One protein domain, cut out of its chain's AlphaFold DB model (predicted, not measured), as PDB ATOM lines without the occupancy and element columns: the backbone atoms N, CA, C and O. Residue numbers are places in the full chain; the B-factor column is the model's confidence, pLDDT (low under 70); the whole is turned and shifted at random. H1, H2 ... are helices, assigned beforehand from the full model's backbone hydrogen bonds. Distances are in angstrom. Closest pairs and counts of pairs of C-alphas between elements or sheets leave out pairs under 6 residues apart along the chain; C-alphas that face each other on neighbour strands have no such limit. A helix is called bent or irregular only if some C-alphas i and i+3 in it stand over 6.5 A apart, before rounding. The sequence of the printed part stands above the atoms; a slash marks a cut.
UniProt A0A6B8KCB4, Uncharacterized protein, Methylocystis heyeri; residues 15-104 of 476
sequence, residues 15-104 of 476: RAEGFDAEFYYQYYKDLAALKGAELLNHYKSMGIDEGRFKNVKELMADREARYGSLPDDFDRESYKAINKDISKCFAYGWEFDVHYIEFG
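Overview. This is residues 15 to 104 of the 476 residues of an uncharacterized protein of Methylocystis heyeri (UniProt A0A6B8KCB4). Two small helical lobes sit end to end along the longest axis and are only loosely joined: one holds H1 and H2, crossed at a steep angle, and the other holds H3 and H5 side by side, with H4 crossing the first part of H5. The nearest approach between helices of the two lobes is where the start of H3 comes close to H1, and H2 and H4 lie toward the two far ends. The printed part has 90 residues with five named helices, H1 to H5 in that order along the chain, and no named strand; the class is all helix. It is only just compact, close to loose, with a radius of gyration of the C-alphas of 14.4 A, and only just elongated, with spans of 40 by 27 by 18 A.

Along the chain. H1 is residues 21 to 27, beginning at C-alpha 21 at (-10.332, 39.757, 46.520), and is 10.0 A long from first to last C-alpha. H2 is residues 37 to 47, 13.8 A long; it is neither bent nor irregular, but only just: C-alphas 44 and 47 are 6.2 A apart. H3, residues 56 to 67, is 16.1 A long and begins at C-alpha 56 at (-17.733, 32.454, 44.355). H4 is residues 76 to 82, 9.9 A long. H5 is residues 93 to 104, 14.5 A long, and ends at C-alpha 104 at (-18.841, 16.099, 36.188); it too is neither bent nor irregular, but only just: C-alphas 101 and 104 are 6.3 A apart.

Arrangement. H1 and H2 touch at a steep tilt of 60 degrees, the same way; their closest C-alphas are those of Ala 21 and Leu 39, 6.3 A apart. H1 and H3 are close but not clearly touching, with the C-alphas of Phe 23 and Val 56 closest at 6.6 A. H2 and H3 are apart. H3 and H5 touch at a shallow tilt of 9 degrees, the same way, with the C-alphas of Tyr 67 and Ile 101 closest at 6.1 A. H5 touches H4 with residues 93 to 97 alone, at a steep tilt of 65 degrees; the closest C-alphas are those of Arg 76 and Phe 96, 6.7 A apart. H3 and H4 are apart, and H1 and H2 are each apart from H4 and H5. The helix packing is mostly crossed, but only just: 1 of the 3 touching pairs is at a shallow tilt. Every O i to N i+4 pair is within hydrogen-bond range in H1, H2, H3 and H4, and 7 of 8 are in H5.

Size, cuts and confidence. The C-alphas farthest apart are those of Ser 45 and Ile 82, 41.3 A. The printed part has no cut, and its four links between helices are short, not tight. The mean pLDDT of the printed part is 89.5, and no printed residue is under 70.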
ATOM      1  N   ARG A  15     -22.254  48.013  44.115       76.81
ATOM      2  CA  ARG A  15     -22.009  46.879  43.210       76.81
ATOM      3  C   ARG A  15     -20.790  46.061  43.638       76.81
ATOM      4  O   ARG A  15     -20.754  44.853  43.416       76.81
ATOM      5  N   ALA A  16     -19.835  46.710  44.307       81.94
ATOM      6  CA  ALA A  16     -18.639  46.092  44.871       81.94
ATOM      7  C   ALA A  16     -18.836  45.561  46.302       81.94
ATOM      8  O   ALA A  16     -17.884  45.067  46.909       81.94
ATOM      9  N   GLU A  17     -20.045  45.657  46.857       87.69
ATOM     10  CA  GLU A  17     -20.374  45.034  48.135       87.69
ATOM     11  C   GLU A  17     -20.237  43.508  48.033       87.69
ATOM     12  O   GLU A  17     -20.706  42.893  47.076       87.69
ATOM     13  N   GLY A  18     -19.564  42.889  49.007       90.06
ATOM     14  CA  GLY A  18     -19.284  41.450  48.999       90.06
ATOM     15  C   GLY A  18     -18.189  41.011  48.017       90.06
ATOM     16  O   GLY A  18     -18.132  39.827  47.690       90.06
ATOM     17  N   PHE A  19     -17.351  41.934  47.530       93.06
ATOM     18  CA  PHE A  19     -16.166  41.602  46.735       93.06
ATOM     19  C   PHE A  19     -15.189  40.728  47.531       93.06
ATOM     20  O   PHE A  19     -14.744  41.103  48.617       93.06
ATOM     21  N   ASP A  20     -14.832  39.587  46.955       93.50
ATOM     22  CA  ASP A  20     -13.858  38.642  47.483       93.50
ATOM     23  C   ASP A  20     -12.570  38.754  46.662       93.50
ATOM     24  O   ASP A  20     -12.449  38.200  45.568       93.50
ATOM     25  N   ALA A  21     -11.606  39.510  47.192       91.12
ATOM     26  CA  ALA A  21     -10.332  39.757  46.520       91.12
ATOM     27  C   ALA A  21      -9.530  38.472  46.276       91.12
ATOM     28  O   ALA A  21      -8.796  38.394  45.292       91.12
ATOM     29  N   GLU A  22      -9.675  37.481  47.158       91.50
ATOM     30  CA  GLU A  22      -8.947  36.222  47.073       91.50
ATOM     31  C   GLU A  22      -9.510  35.378  45.927       91.50
ATOM     32  O   GLU A  22      -8.769  35.020  45.013       91.50
ATOM     33  N   PHE A  23     -10.831  35.162  45.890       93.75
ATOM     34  CA  PHE A  23     -11.490  34.518  44.748       93.75
ATOM     35  C   PHE A  23     -11.169  35.235  43.435       93.75
ATOM     36  O   PHE A  23     -10.824  34.598  42.441       93.75
ATOM     37  N   TYR A  24     -11.271  36.564  43.428       94.12
ATOM     38  CA  TYR A  24     -11.112  37.359  42.218       94.12
ATOM     39  C   TYR A  24      -9.709  37.209  41.622       94.12
ATOM     40  O   TYR A  24      -9.563  37.003  40.419       94.12
ATOM     41  N   TYR A  25      -8.679  37.230  42.469       92.62
ATOM     42  CA  TYR A  25      -7.302  36.948  42.071       92.62
ATOM     43  C   TYR A  25      -7.112  35.495  41.605       92.62
ATOM     44  O   TYR A  25      -6.417  35.233  40.623       92.62
ATOM     45  N   GLN A  26      -7.729  34.535  42.298       90.75
ATOM     46  CA  GLN A  26      -7.604  33.114  41.977       90.75
ATOM     47  C   GLN A  26      -8.269  32.744  40.650       90.75
ATOM     48  O   GLN A  26      -7.694  31.958  39.894       90.75
ATOM     49  N   TYR A  27      -9.458  33.273  40.373       93.44
ATOM     50  CA  TYR A  27     -10.256  32.935  39.196       93.44
ATOM     51  C   TYR A  27      -9.730  33.639  37.940       93.44
ATOM     52  O   TYR A  27      -9.544  33.014  36.896       93.44
ATOM     53  N   TYR A  28      -9.406  34.931  38.048       94.25
ATOM     54  CA  TYR A  28      -8.954  35.752  36.927       94.25
ATOM     55  C   TYR A  28      -7.427  35.785  36.823       94.25
ATOM     56  O   TYR A  28      -6.756  36.690  37.320       94.25
ATOM     57  N   LYS A  29      -6.865  34.772  36.150       89.44
ATOM     58  CA  LYS A  29      -5.407  34.580  36.026       89.44
ATOM     59  C   LYS A  29      -4.682  35.730  35.318       89.44
ATOM     60  O   LYS A  29      -3.488  35.920  35.536       89.44
ATOM     61  N   ASP A  30      -5.390  36.502  34.501       92.19
ATOM     62  CA  ASP A  30      -4.885  37.704  33.831       92.19
ATOM     63  C   ASP A  30      -4.546  38.842  34.810       92.19
ATOM     64  O   ASP A  30      -3.759  39.728  34.485       92.19
ATOM     65  N   LEU A  31      -5.066  38.784  36.040       90.62
ATOM     66  CA  LEU A  31      -4.852  39.790  37.081       90.62
ATOM     67  C   LEU A  31      -3.725  39.432  38.057       90.62
ATOM     68  O   LEU A  31      -3.580  40.090  39.085       90.62
ATOM     69  N   ALA A  32      -2.894  38.434  37.739       86.12
ATOM     70  CA  ALA A  32      -1.830  37.937  38.617       86.12
ATOM     71  C   ALA A  32      -0.817  39.013  39.079       86.12
ATOM     72  O   ALA A  32      -0.108  38.820  40.068       86.12
ATOM     73  N   ALA A  33      -0.733  40.145  38.371       88.50
ATOM     74  CA  ALA A  33       0.131  41.271  38.722       88.50
ATOM     75  C   ALA A  33      -0.461  42.214  39.790       88.50
ATOM     76  O   ALA A  33       0.291  42.979  40.391       88.50
ATOM     77  N   LEU A  34      -1.775  42.171  40.026       90.12
ATOM     78  CA  LEU A  34      -2.482  43.075  40.937       90.12
ATOM     79  C   LEU A  34      -2.579  42.481  42.343       90.12
ATOM     80  O   LEU A  34      -2.763  41.272  42.502       90.12
ATOM     81  N   LYS A  35      -2.497  43.324  43.383       85.81
ATOM     82  CA  LYS A  35      -2.605  42.872  44.782       85.81
ATOM     83  C   LYS A  35      -3.503  43.760  45.639       85.81
ATOM     84  O   LYS A  35      -3.545  44.980  45.500       85.81
ATOM     85  N   GLY A  36      -4.188  43.139  46.601       80.75
ATOM     86  CA  GLY A  36      -4.945  43.840  47.643       80.75
ATOM     87  C   GLY A  36      -5.943  44.860  47.082       80.75
ATOM     88  O   GLY A  36      -6.853  44.507  46.337       80.75
ATOM     89  N   ALA A  37      -5.769  46.139  47.432       84.88
ATOM     90  CA  ALA A  37      -6.670  47.220  47.021       84.88
ATOM     91  C   ALA A  37      -6.728  47.442  45.494       84.88
ATOM     92  O   ALA A  37      -7.721  47.971  44.993       84.88
ATOM     93  N   GLU A  38      -5.704  47.019  44.747       90.19
ATOM     94  CA  GLU A  38      -5.669  47.137  43.285       90.19
ATOM     95  C   GLU A  38      -6.715  46.241  42.611       90.19
ATOM     96  O   GLU A  38      -7.330  46.657  41.635       90.19
ATOM     97  N   LEU A  39      -6.987  45.056  43.171       91.88
ATOM     98  CA  LEU A  39      -8.002  44.129  42.659       91.88
ATOM     99  C   LEU A  39      -9.413  44.706  42.810       91.88
ATOM    100  O   LEU A  39     -10.220  44.637  41.886       91.88
ATOM    101  N   LEU A  40      -9.691  45.345  43.949       91.44
ATOM    102  CA  LEU A  40     -10.968  46.019  44.186       91.44
ATOM    103  C   LEU A  40     -11.147  47.226  43.256       91.44
ATOM    104  O   LEU A  40     -12.243  47.463  42.748       91.44
ATOM    105  N   ASN A  41     -10.079  47.991  43.025       90.31
ATOM    106  CA  ASN A  41     -10.112  49.121  42.098       90.31
ATOM    107  C   ASN A  41     -10.301  48.656  40.651       90.31
ATOM    108  O   ASN A  41     -11.099  49.247  39.925       90.31
ATOM    109  N   HIS A  42      -9.635  47.573  40.249       93.62
ATOM    110  CA  HIS A  42      -9.846  46.940  38.950       93.62
ATOM    111  C   HIS A  42     -11.301  46.493  38.789       93.62
ATOM    112  O   HIS A  42     -11.943  46.812  37.791       93.62
ATOM    113  N   TYR A  43     -11.850  45.786  39.779       93.62
ATOM    114  CA  TYR A  43     -13.233  45.328  39.720       93.62
ATOM    115  C   TYR A  43     -14.216  46.492  39.541       93.62
ATOM    116  O   TYR A  43     -15.047  46.461  38.639       93.62
ATOM    117  N   LYS A  44     -14.060  47.564  40.329       92.00
ATOM    118  CA  LYS A  44     -14.916  48.761  40.249       92.00
ATOM    119  C   LYS A  44     -14.809  49.522  38.928       92.00
ATOM    120  O   LYS A  44     -15.792  50.119  38.508       92.00
ATOM    121  N   SER A  45     -13.615  49.574  38.339       88.75
ATOM    122  CA  SER A  45     -13.348  50.396  37.150       88.75
ATOM    123  C   SER A  45     -13.599  49.674  35.831       88.75
ATOM    124  O   SER A  45     -13.941  50.341  34.863       88.75
ATOM    125  N   MET A  46     -13.421  48.350  35.787       90.25
ATOM    126  CA  MET A  46     -13.534  47.560  34.553       90.25
ATOM    127  C   MET A  46     -14.265  46.233  34.770       90.25
ATOM    128  O   MET A  46     -15.114  45.859  33.969       90.25
ATOM    129  N   GLY A  47     -13.989  45.529  35.873       91.38
ATOM    130  CA  GLY A  47     -14.517  44.175  36.095       91.38
ATOM    131  C   GLY A  47     -16.047  44.077  36.112       91.38
ATOM    132  O   GLY A  47     -16.587  43.094  35.613       91.38
ATOM    133  N   ILE A  48     -16.745  45.092  36.631       90.81
ATOM    134  CA  ILE A  48     -18.217  45.160  36.598       90.81
ATOM    135  C   ILE A  48     -18.731  45.185  35.152       90.81
ATOM    136  O   ILE A  48     -19.633  44.423  34.811       90.81
ATOM    137  N   ASP A  49     -18.146  46.034  34.308       89.94
ATOM    138  CA  ASP A  49     -18.596  46.229  32.925       89.94
ATOM    139  C   ASP A  49     -18.192  45.050  32.023       89.94
ATOM    140  O   ASP A  49     -18.879  44.737  31.052       89.94
ATOM    141  N   GLU A  50     -17.121  44.338  32.385       92.50
ATOM    142  CA  GLU A  50     -16.702  43.077  31.762       92.50
ATOM    143  C   GLU A  50     -17.564  41.870  32.184       92.50
ATOM    144  O   GLU A  50     -17.366  40.766  31.676       92.50
ATOM    145  N   GLY A  51     -18.505  42.048  33.118       93.06
ATOM    146  CA  GLY A  51     -19.337  40.961  33.635       93.06
ATOM    147  C   GLY A  51     -18.566  39.963  34.504       93.06
ATOM    148  O   GLY A  51     -18.939  38.792  34.576       93.06
ATOM    149  N   ARG A  52     -17.475  40.394  35.149       95.50
ATOM    150  CA  ARG A  52     -16.696  39.538  36.051       95.50
ATOM    151  C   ARG A  52     -17.444  39.290  37.363       95.50
ATOM    152  O   ARG A  52     -18.053  40.196  37.929       95.50
ATOM    153  N   PHE A  53     -17.345  38.070  37.879       96.31
ATOM    154  CA  PHE A  53     -17.911  37.675  39.166       96.31
ATOM    155  C   PHE A  53     -17.077  38.255  40.301       96.31
ATOM    156  O   PHE A  53     -15.851  38.143  40.291       96.31
ATOM    157  N   LYS A  54     -17.722  38.843  41.309       94.25
ATOM    158  CA  LYS A  54     -16.994  39.442  42.441       94.25
ATOM    159  C   LYS A  54     -16.664  38.467  43.558       94.25
ATOM    160  O   LYS A  54     -15.874  38.800  44.433       94.25
ATOM    161  N   ASN A  55     -17.312  37.308  43.566       95.00
ATOM    162  CA  ASN A  55     -17.138  36.251  44.553       95.00
ATOM    163  C   ASN A  55     -17.632  34.907  43.992       95.00
ATOM    164  O   ASN A  55     -18.330  34.854  42.975       95.00
ATOM    165  N   VAL A  56     -17.310  33.822  44.702       95.44
ATOM    166  CA  VAL A  56     -17.733  32.454  44.355       95.44
ATOM    167  C   VAL A  56     -19.256  32.336  44.245       95.44
ATOM    168  O   VAL A  56     -19.752  31.607  43.394       95.44
ATOM    169  N   LYS A  57     -20.017  33.059  45.077       95.56
ATOM    170  CA  LYS A  57     -21.482  32.967  45.106       95.56
ATOM    171  C   LYS A  57     -22.111  33.405  43.781       95.56
ATOM    172  O   LYS A  57     -23.032  32.747  43.311       95.56
ATOM    173  N   GLU A  58     -21.622  34.489  43.177       96.12
ATOM    174  CA  GLU A  58     -22.108  34.945  41.867       96.12
ATOM    175  C   GLU A  58     -21.724  33.977  40.740       96.12
ATOM    176  O   GLU A  58     -22.563  33.684  39.891       96.12
ATOM    177  N   LEU A  59     -20.499  33.436  40.766       96.19
ATOM    178  CA  LEU A  59     -20.066  32.409  39.811       96.19
ATOM    179  C   LEU A  59     -20.969  31.171  39.888       96.19
ATOM    180  O   LEU A  59     -21.469  30.710  38.866       96.19
ATOM    181  N   MET A  60     -21.196  30.651  41.096       95.25
ATOM    182  CA  MET A  60     -22.040  29.477  41.323       95.25
ATOM    183  C   MET A  60     -23.464  29.715  40.826       95.25
ATOM    184  O   MET A  60     -23.964  28.914  40.045       95.25
ATOM    185  N   ALA A  61     -24.083  30.843  41.185       94.94
ATOM    186  CA  ALA A  61     -25.437  31.169  40.737       94.94
ATOM    187  C   ALA A  61     -25.560  31.205  39.201       94.94
ATOM    188  O   ALA A  61     -26.542  30.710  38.650       94.94
ATOM    189  N   ASP A  62     -24.555  31.742  38.500       95.88
ATOM    190  CA  ASP A  62     -24.516  31.721  37.034       95.88
ATOM    191  C   ASP A  62     -24.383  30.294  36.472       95.88
ATOM    192  O   ASP A  62     -25.068  29.947  35.508       95.88
ATOM    193  N   ARG A  63     -23.545  29.441  37.074       95.31
ATOM    194  CA  ARG A  63     -23.378  28.048  36.623       95.31
ATOM    195  C   ARG A  63     -24.604  27.199  36.866       95.31
ATOM    196  O   ARG A  63     -25.040  26.494  35.960       95.31
ATOM    197  N   GLU A  64     -25.195  27.311  38.042       91.62
ATOM    198  CA  GLU A  64     -26.421  26.603  38.384       91.62
ATOM    199  C   GLU A  64     -27.587  27.021  37.481       91.62
ATOM    200  O   GLU A  64     -28.363  26.168  37.054       91.62
ATOM    201  N   ALA A  65     -27.675  28.299  37.096       92.69
ATOM    202  CA  ALA A  65     -28.683  28.764  36.145       92.69
ATOM    203  C   ALA A  65     -28.516  28.162  34.735       92.69
ATOM    204  O   ALA A  65     -29.505  27.987  34.025       92.69
ATOM    205  N   ARG A  66     -27.282  27.848  34.315       90.75
ATOM    206  CA  ARG A  66     -26.980  27.313  32.973       90.75
ATOM    207  C   ARG A  66     -27.012  25.788  32.900       90.75
ATOM    208  O   ARG A  66     -27.455  25.242  31.895       90.75
ATOM    209  N   TYR A  67     -26.515  25.120  33.935       82.75
ATOM    210  CA  TYR A  67     -26.246  23.677  33.936       82.75
ATOM    211  C   TYR A  67     -27.048  22.914  35.009       82.75
ATOM    212  O   TYR A  67     -26.994  21.684  35.081       82.75
ATOM    213  N   GLY A  68     -27.833  23.631  35.818       83.94
ATOM    214  CA  GLY A  68     -28.634  23.111  36.925       83.94
ATOM    215  C   GLY A  68     -27.892  23.154  38.263       83.94
ATOM    216  O   GLY A  68     -26.682  22.935  38.311       83.94
ATOM    217  N   SER A  69     -28.634  23.388  39.349       88.12
ATOM    218  CA  SER A  69     -28.124  23.487  40.727       88.12
ATOM    219  C   SER A  69     -27.308  22.285  41.170       88.12
ATOM    220  O   SER A  69     -27.553  21.174  40.691       88.12
ATOM    221  N   LEU A  70     -26.363  22.477  42.096       83.75
ATOM    222  CA  LEU A  70     -25.755  21.342  42.791       83.75
ATOM    223  C   LEU A  70     -26.843  20.465  43.435       83.75
ATOM    224  O   LEU A  70     -27.839  20.994  43.922       83.75
ATOM    225  N   PRO A  71     -26.665  19.133  43.454       82.50
ATOM    226  CA  PRO A  71     -27.488  18.261  44.276       82.50
ATOM    227  C   PRO A  71     -27.421  18.693  45.741       82.50
ATOM    228  O   PRO A  71     -26.337  19.005  46.239       82.50
ATOM    229  N   ASP A  72     -28.555  18.646  46.439       79.31
ATOM    230  CA  ASP A  72     -28.634  18.993  47.866       79.31
ATOM    231  C   ASP A  72     -27.706  18.119  48.734       79.31
ATOM    232  O   ASP A  72     -27.281  18.527  49.813       79.31
ATOM    233  N   ASP A  73     -27.363  16.923  48.250       74.00
ATOM    234  CA  ASP A  73     -26.487  15.947  48.899       74.00
ATOM    235  C   ASP A  73     -25.036  15.963  48.378       74.00
ATOM    236  O   ASP A  73     -24.281  15.012  48.599       74.00
ATOM    237  N   PHE A  74     -24.630  17.010  47.655       82.62
ATOM    238  CA  PHE A  74     -23.286  17.093  47.090       82.62
ATOM    239  C   PHE A  74     -22.197  17.201  48.169       82.62
ATOM    240  O   PHE A  74     -22.094  18.206  48.870       82.62
ATOM    241  N   ASP A  75     -21.327  16.186  48.255       82.31
ATOM    242  CA  ASP A  75     -20.171  16.175  49.155       82.31
ATOM    243  C   ASP A  75     -18.859  16.412  48.397       82.31
ATOM    244  O   ASP A  75     -18.273  15.517  47.781       82.31
ATOM    245  N   ARG A  76     -18.352  17.642  48.476       89.06
ATOM    246  CA  ARG A  76     -17.123  18.056  47.789       89.06
ATOM    247  C   ARG A  76     -15.915  17.184  48.145       89.06
ATOM    248  O   ARG A  76     -15.116  16.852  47.268       89.06
ATOM    249  N   GLU A  77     -15.759  16.827  49.418       85.19
ATOM    250  CA  GLU A  77     -14.594  16.057  49.866       85.19
ATOM    251  C   GLU A  77     -14.618  14.631  49.300       85.19
ATOM    252  O   GLU A  77     -13.589  14.140  48.826       85.19
ATOM    253  N   SER A  78     -15.792  13.994  49.230       80.50
ATOM    254  CA  SER A  78     -15.976  12.733  48.508       80.50
ATOM    255  C   SER A  78     -15.693  12.886  47.021       80.50
ATOM    256  O   SER A  78     -14.932  12.089  46.471       80.50
ATOM    257  N   TYR A  79     -16.239  13.915  46.365       87.88
ATOM    258  CA  TYR A  79     -15.995  14.155  44.941       87.88
ATOM    259  C   TYR A  79     -14.495  14.271  44.636       87.88
ATOM    260  O   TYR A  79     -13.989  13.600  43.733       87.88
ATOM    261  N   LYS A  80     -13.755  15.029  45.450       87.56
ATOM    262  CA  LYS A  80     -12.295  15.160  45.357       87.56
ATOM    263  C   LYS A  80     -11.557  13.843  45.616       87.56
ATOM    264  O   LYS A  80     -10.585  13.537  44.925       87.56
ATOM    265  N   ALA A  81     -11.981  13.070  46.615       81.38
ATOM    266  CA  ALA A  81     -11.334  11.810  46.981       81.38
ATOM    267  C   ALA A  81     -11.515  10.715  45.915       81.38
ATOM    268  O   ALA A  81     -10.601   9.915  45.687       81.38
ATOM    269  N   ILE A  82     -12.684  10.690  45.270       80.81
ATOM    270  CA  ILE A  82     -13.050   9.715  44.239       80.81
ATOM    271  C   ILE A  82     -12.383  10.063  42.906       80.81
ATOM    272  O   ILE A  82     -11.761   9.205  42.279       80.81
ATOM    273  N   ASN A  83     -12.467  11.326  42.487       84.81
ATOM    274  CA  ASN A  83     -11.993  11.790  41.184       84.81
ATOM    275  C   ASN A  83     -10.527  12.251  41.282       84.81
ATOM    276  O   ASN A  83     -10.195  13.436  41.227       84.81
ATOM    277  N   LYS A  84      -9.624  11.284  41.496       86.50
ATOM    278  CA  LYS A  84      -8.191  11.545  41.744       86.50
ATOM    279  C   LYS A  84      -7.442  12.153  40.557       86.50
ATOM    280  O   LYS A  84      -6.341  12.669  40.735       86.50
ATOM    281  N   ASP A  85      -8.002  12.039  39.363       86.06
ATOM    282  CA  ASP A  85      -7.481  12.627  38.137       86.06
ATOM    283  C   ASP A  85      -7.593  14.158  38.157       86.06
ATOM    284  O   ASP A  85      -6.620  14.836  37.840       86.06
ATOM    285  N   ILE A  86      -8.715  14.700  38.641       88.31
ATOM    286  CA  ILE A  86      -8.936  16.152  38.750       88.31
ATOM    287  C   ILE A  86      -8.455  16.736  40.082       88.31
ATOM    288  O   ILE A  86      -8.221  17.937  40.189       88.31
ATOM    289  N   SER A  87      -8.241  15.904  41.108       82.62
ATOM    290  CA  SER A  87      -7.816  16.379  42.434       82.62
ATOM    291  C   SER A  87      -6.444  17.059  42.447       82.62
ATOM    292  O   SER A  87      -6.148  17.823  43.362       82.62
ATOM    293  N   LYS A  88      -5.617  16.797  41.427       84.31
ATOM    294  CA  LYS A  88      -4.325  17.458  41.203       84.31
ATOM    295  C   LYS A  88      -4.426  18.702  40.318       84.31
ATOM    296  O   LYS A  88      -3.464  19.461  40.247       84.31
ATOM    297  N   CYS A  89      -5.549  18.883  39.627       85.50
ATOM    298  CA  CYS A  89      -5.787  19.996  38.711       85.50
ATOM    299  C   CYS A  89      -6.364  21.221  39.425       85.50
ATOM    300  O   CYS A  89      -6.193  22.335  38.937       85.50
ATOM    301  N   PHE A  90      -7.011  21.018  40.572       90.88
ATOM    302  CA  PHE A  90      -7.695  22.064  41.325       90.88
ATOM    303  C   PHE A  90      -7.023  22.322  42.670       90.88
ATOM    304  O   PHE A  90      -6.652  21.397  43.396       90.88
ATOM    305  N   ALA A  91      -6.875  23.600  43.003       87.44
ATOM    306  CA  ALA A  91      -6.280  24.071  44.246       87.44
ATOM    307  C   ALA A  91      -7.346  24.456  45.284       87.44
ATOM    308  O   ALA A  91      -7.087  24.382  46.487       87.44
ATOM    309  N   TYR A  92      -8.544  24.834  44.838       90.00
ATOM    310  CA  TYR A  92      -9.575  25.440  45.669       90.00
ATOM    311  C   TYR A  92     -10.871  24.637  45.649       90.00
ATOM    312  O   TYR A  92     -11.251  24.043  44.646       90.00
ATOM    313  N   GLY A  93     -11.584  24.630  46.779       87.50
ATOM    314  CA  GLY A  93     -12.796  23.824  46.933       87.50
ATOM    315  C   GLY A  93     -13.894  24.167  45.923       87.50
ATOM    316  O   GLY A  93     -14.519  23.269  45.373       87.50
ATOM    317  N   TRP A  94     -14.080  25.453  45.624       92.38
ATOM    318  CA  TRP A  94     -15.093  25.915  44.671       92.38
ATOM    319  C   TRP A  94     -14.845  25.416  43.236       92.38
ATOM    320  O   TRP A  94     -15.794  25.297  42.469       92.38
ATOM    321  N   GLU A  95     -13.603  25.080  42.865       94.75
ATOM    322  CA  GLU A  95     -13.287  24.536  41.535       94.75
ATOM    323  C   GLU A  95     -13.912  23.149  41.338       94.75
ATOM    324  O   GLU A  95     -14.357  22.824  40.242       94.75
ATOM    325  N   PHE A  96     -14.008  22.350  42.405       94.75
ATOM    326  CA  PHE A  96     -14.649  21.035  42.371       94.75
ATOM    327  C   PHE A  96     -16.165  21.137  42.186       94.75
ATOM    328  O   PHE A  96     -16.739  20.369  41.415       94.75
ATOM    329  N   ASP A  97     -16.795  22.098  42.861       94.50
ATOM    330  CA  ASP A  97     -18.230  22.368  42.750       94.50
ATOM    331  C   ASP A  97     -18.590  22.798  41.323       94.50
ATOM    332  O   ASP A  97     -19.475  22.222  40.690       94.50
ATOM    333  N   VAL A  98     -17.842  23.775  40.794       94.88
ATOM    334  CA  VAL A  98     -18.007  24.286  39.429       94.88
ATOM    335  C   VAL A  98     -17.753  23.182  38.409       94.88
ATOM    336  O   VAL A  98     -18.567  22.993  37.510       94.88
ATOM    337  N   HIS A  99     -16.679  22.406  38.572       95.25
ATOM    338  CA  HIS A  99     -16.377  21.296  37.674       95.25
ATOM    339  C   HIS A  99     -17.500  20.259  37.652       95.25
ATOM    340  O   HIS A  99     -17.854  19.760  36.584       95.25
ATOM    341  N   TYR A 100     -18.078  19.921  38.808       93.56
ATOM    342  CA  TYR A 100     -19.187  18.977  38.846       93.56
ATOM    343  C   TYR A 100     -20.423  19.505  38.103       93.56
ATOM    344  O   TYR A 100     -21.022  18.754  37.331       93.56
ATOM    345  N   ILE A 101     -20.767  20.783  38.297       93.19
ATOM    346  CA  ILE A 101     -21.888  21.437  37.608       93.19
ATOM    347  C   ILE A 101     -21.661  21.484  36.089       93.19
ATOM    348  O   ILE A 101     -22.554  21.118  35.331       93.19
ATOM    349  N   GLU A 102     -20.486  21.933  35.643       92.00
ATOM    350  CA  GLU A 102     -20.198  22.155  34.219       92.00
ATOM    351  C   GLU A 102     -19.969  20.849  33.446       92.00
ATOM    352  O   GLU A 102     -20.417  20.721  32.307       92.00
ATOM    353  N   PHE A 103     -19.276  19.884  34.056       89.12
ATOM    354  CA  PHE A 103     -18.800  18.680  33.369       89.12
ATOM    355  C   PHE A 103     -19.156  17.406  34.126       89.12
ATOM    356  O   PHE A 103     -19.766  16.500  33.556       89.12
ATOM    357  N   GLY A 104     -18.830  17.340  35.418       84.38
ATOM    358  CA  GLY A 104     -18.841  16.099  36.188       84.38
ATOM    359  C   GLY A 104     -20.179  15.363  36.196       84.38
ATOM    360  O   GLY A 104     -20.180  14.136  36.126       84.38
TER     361      GLY A 104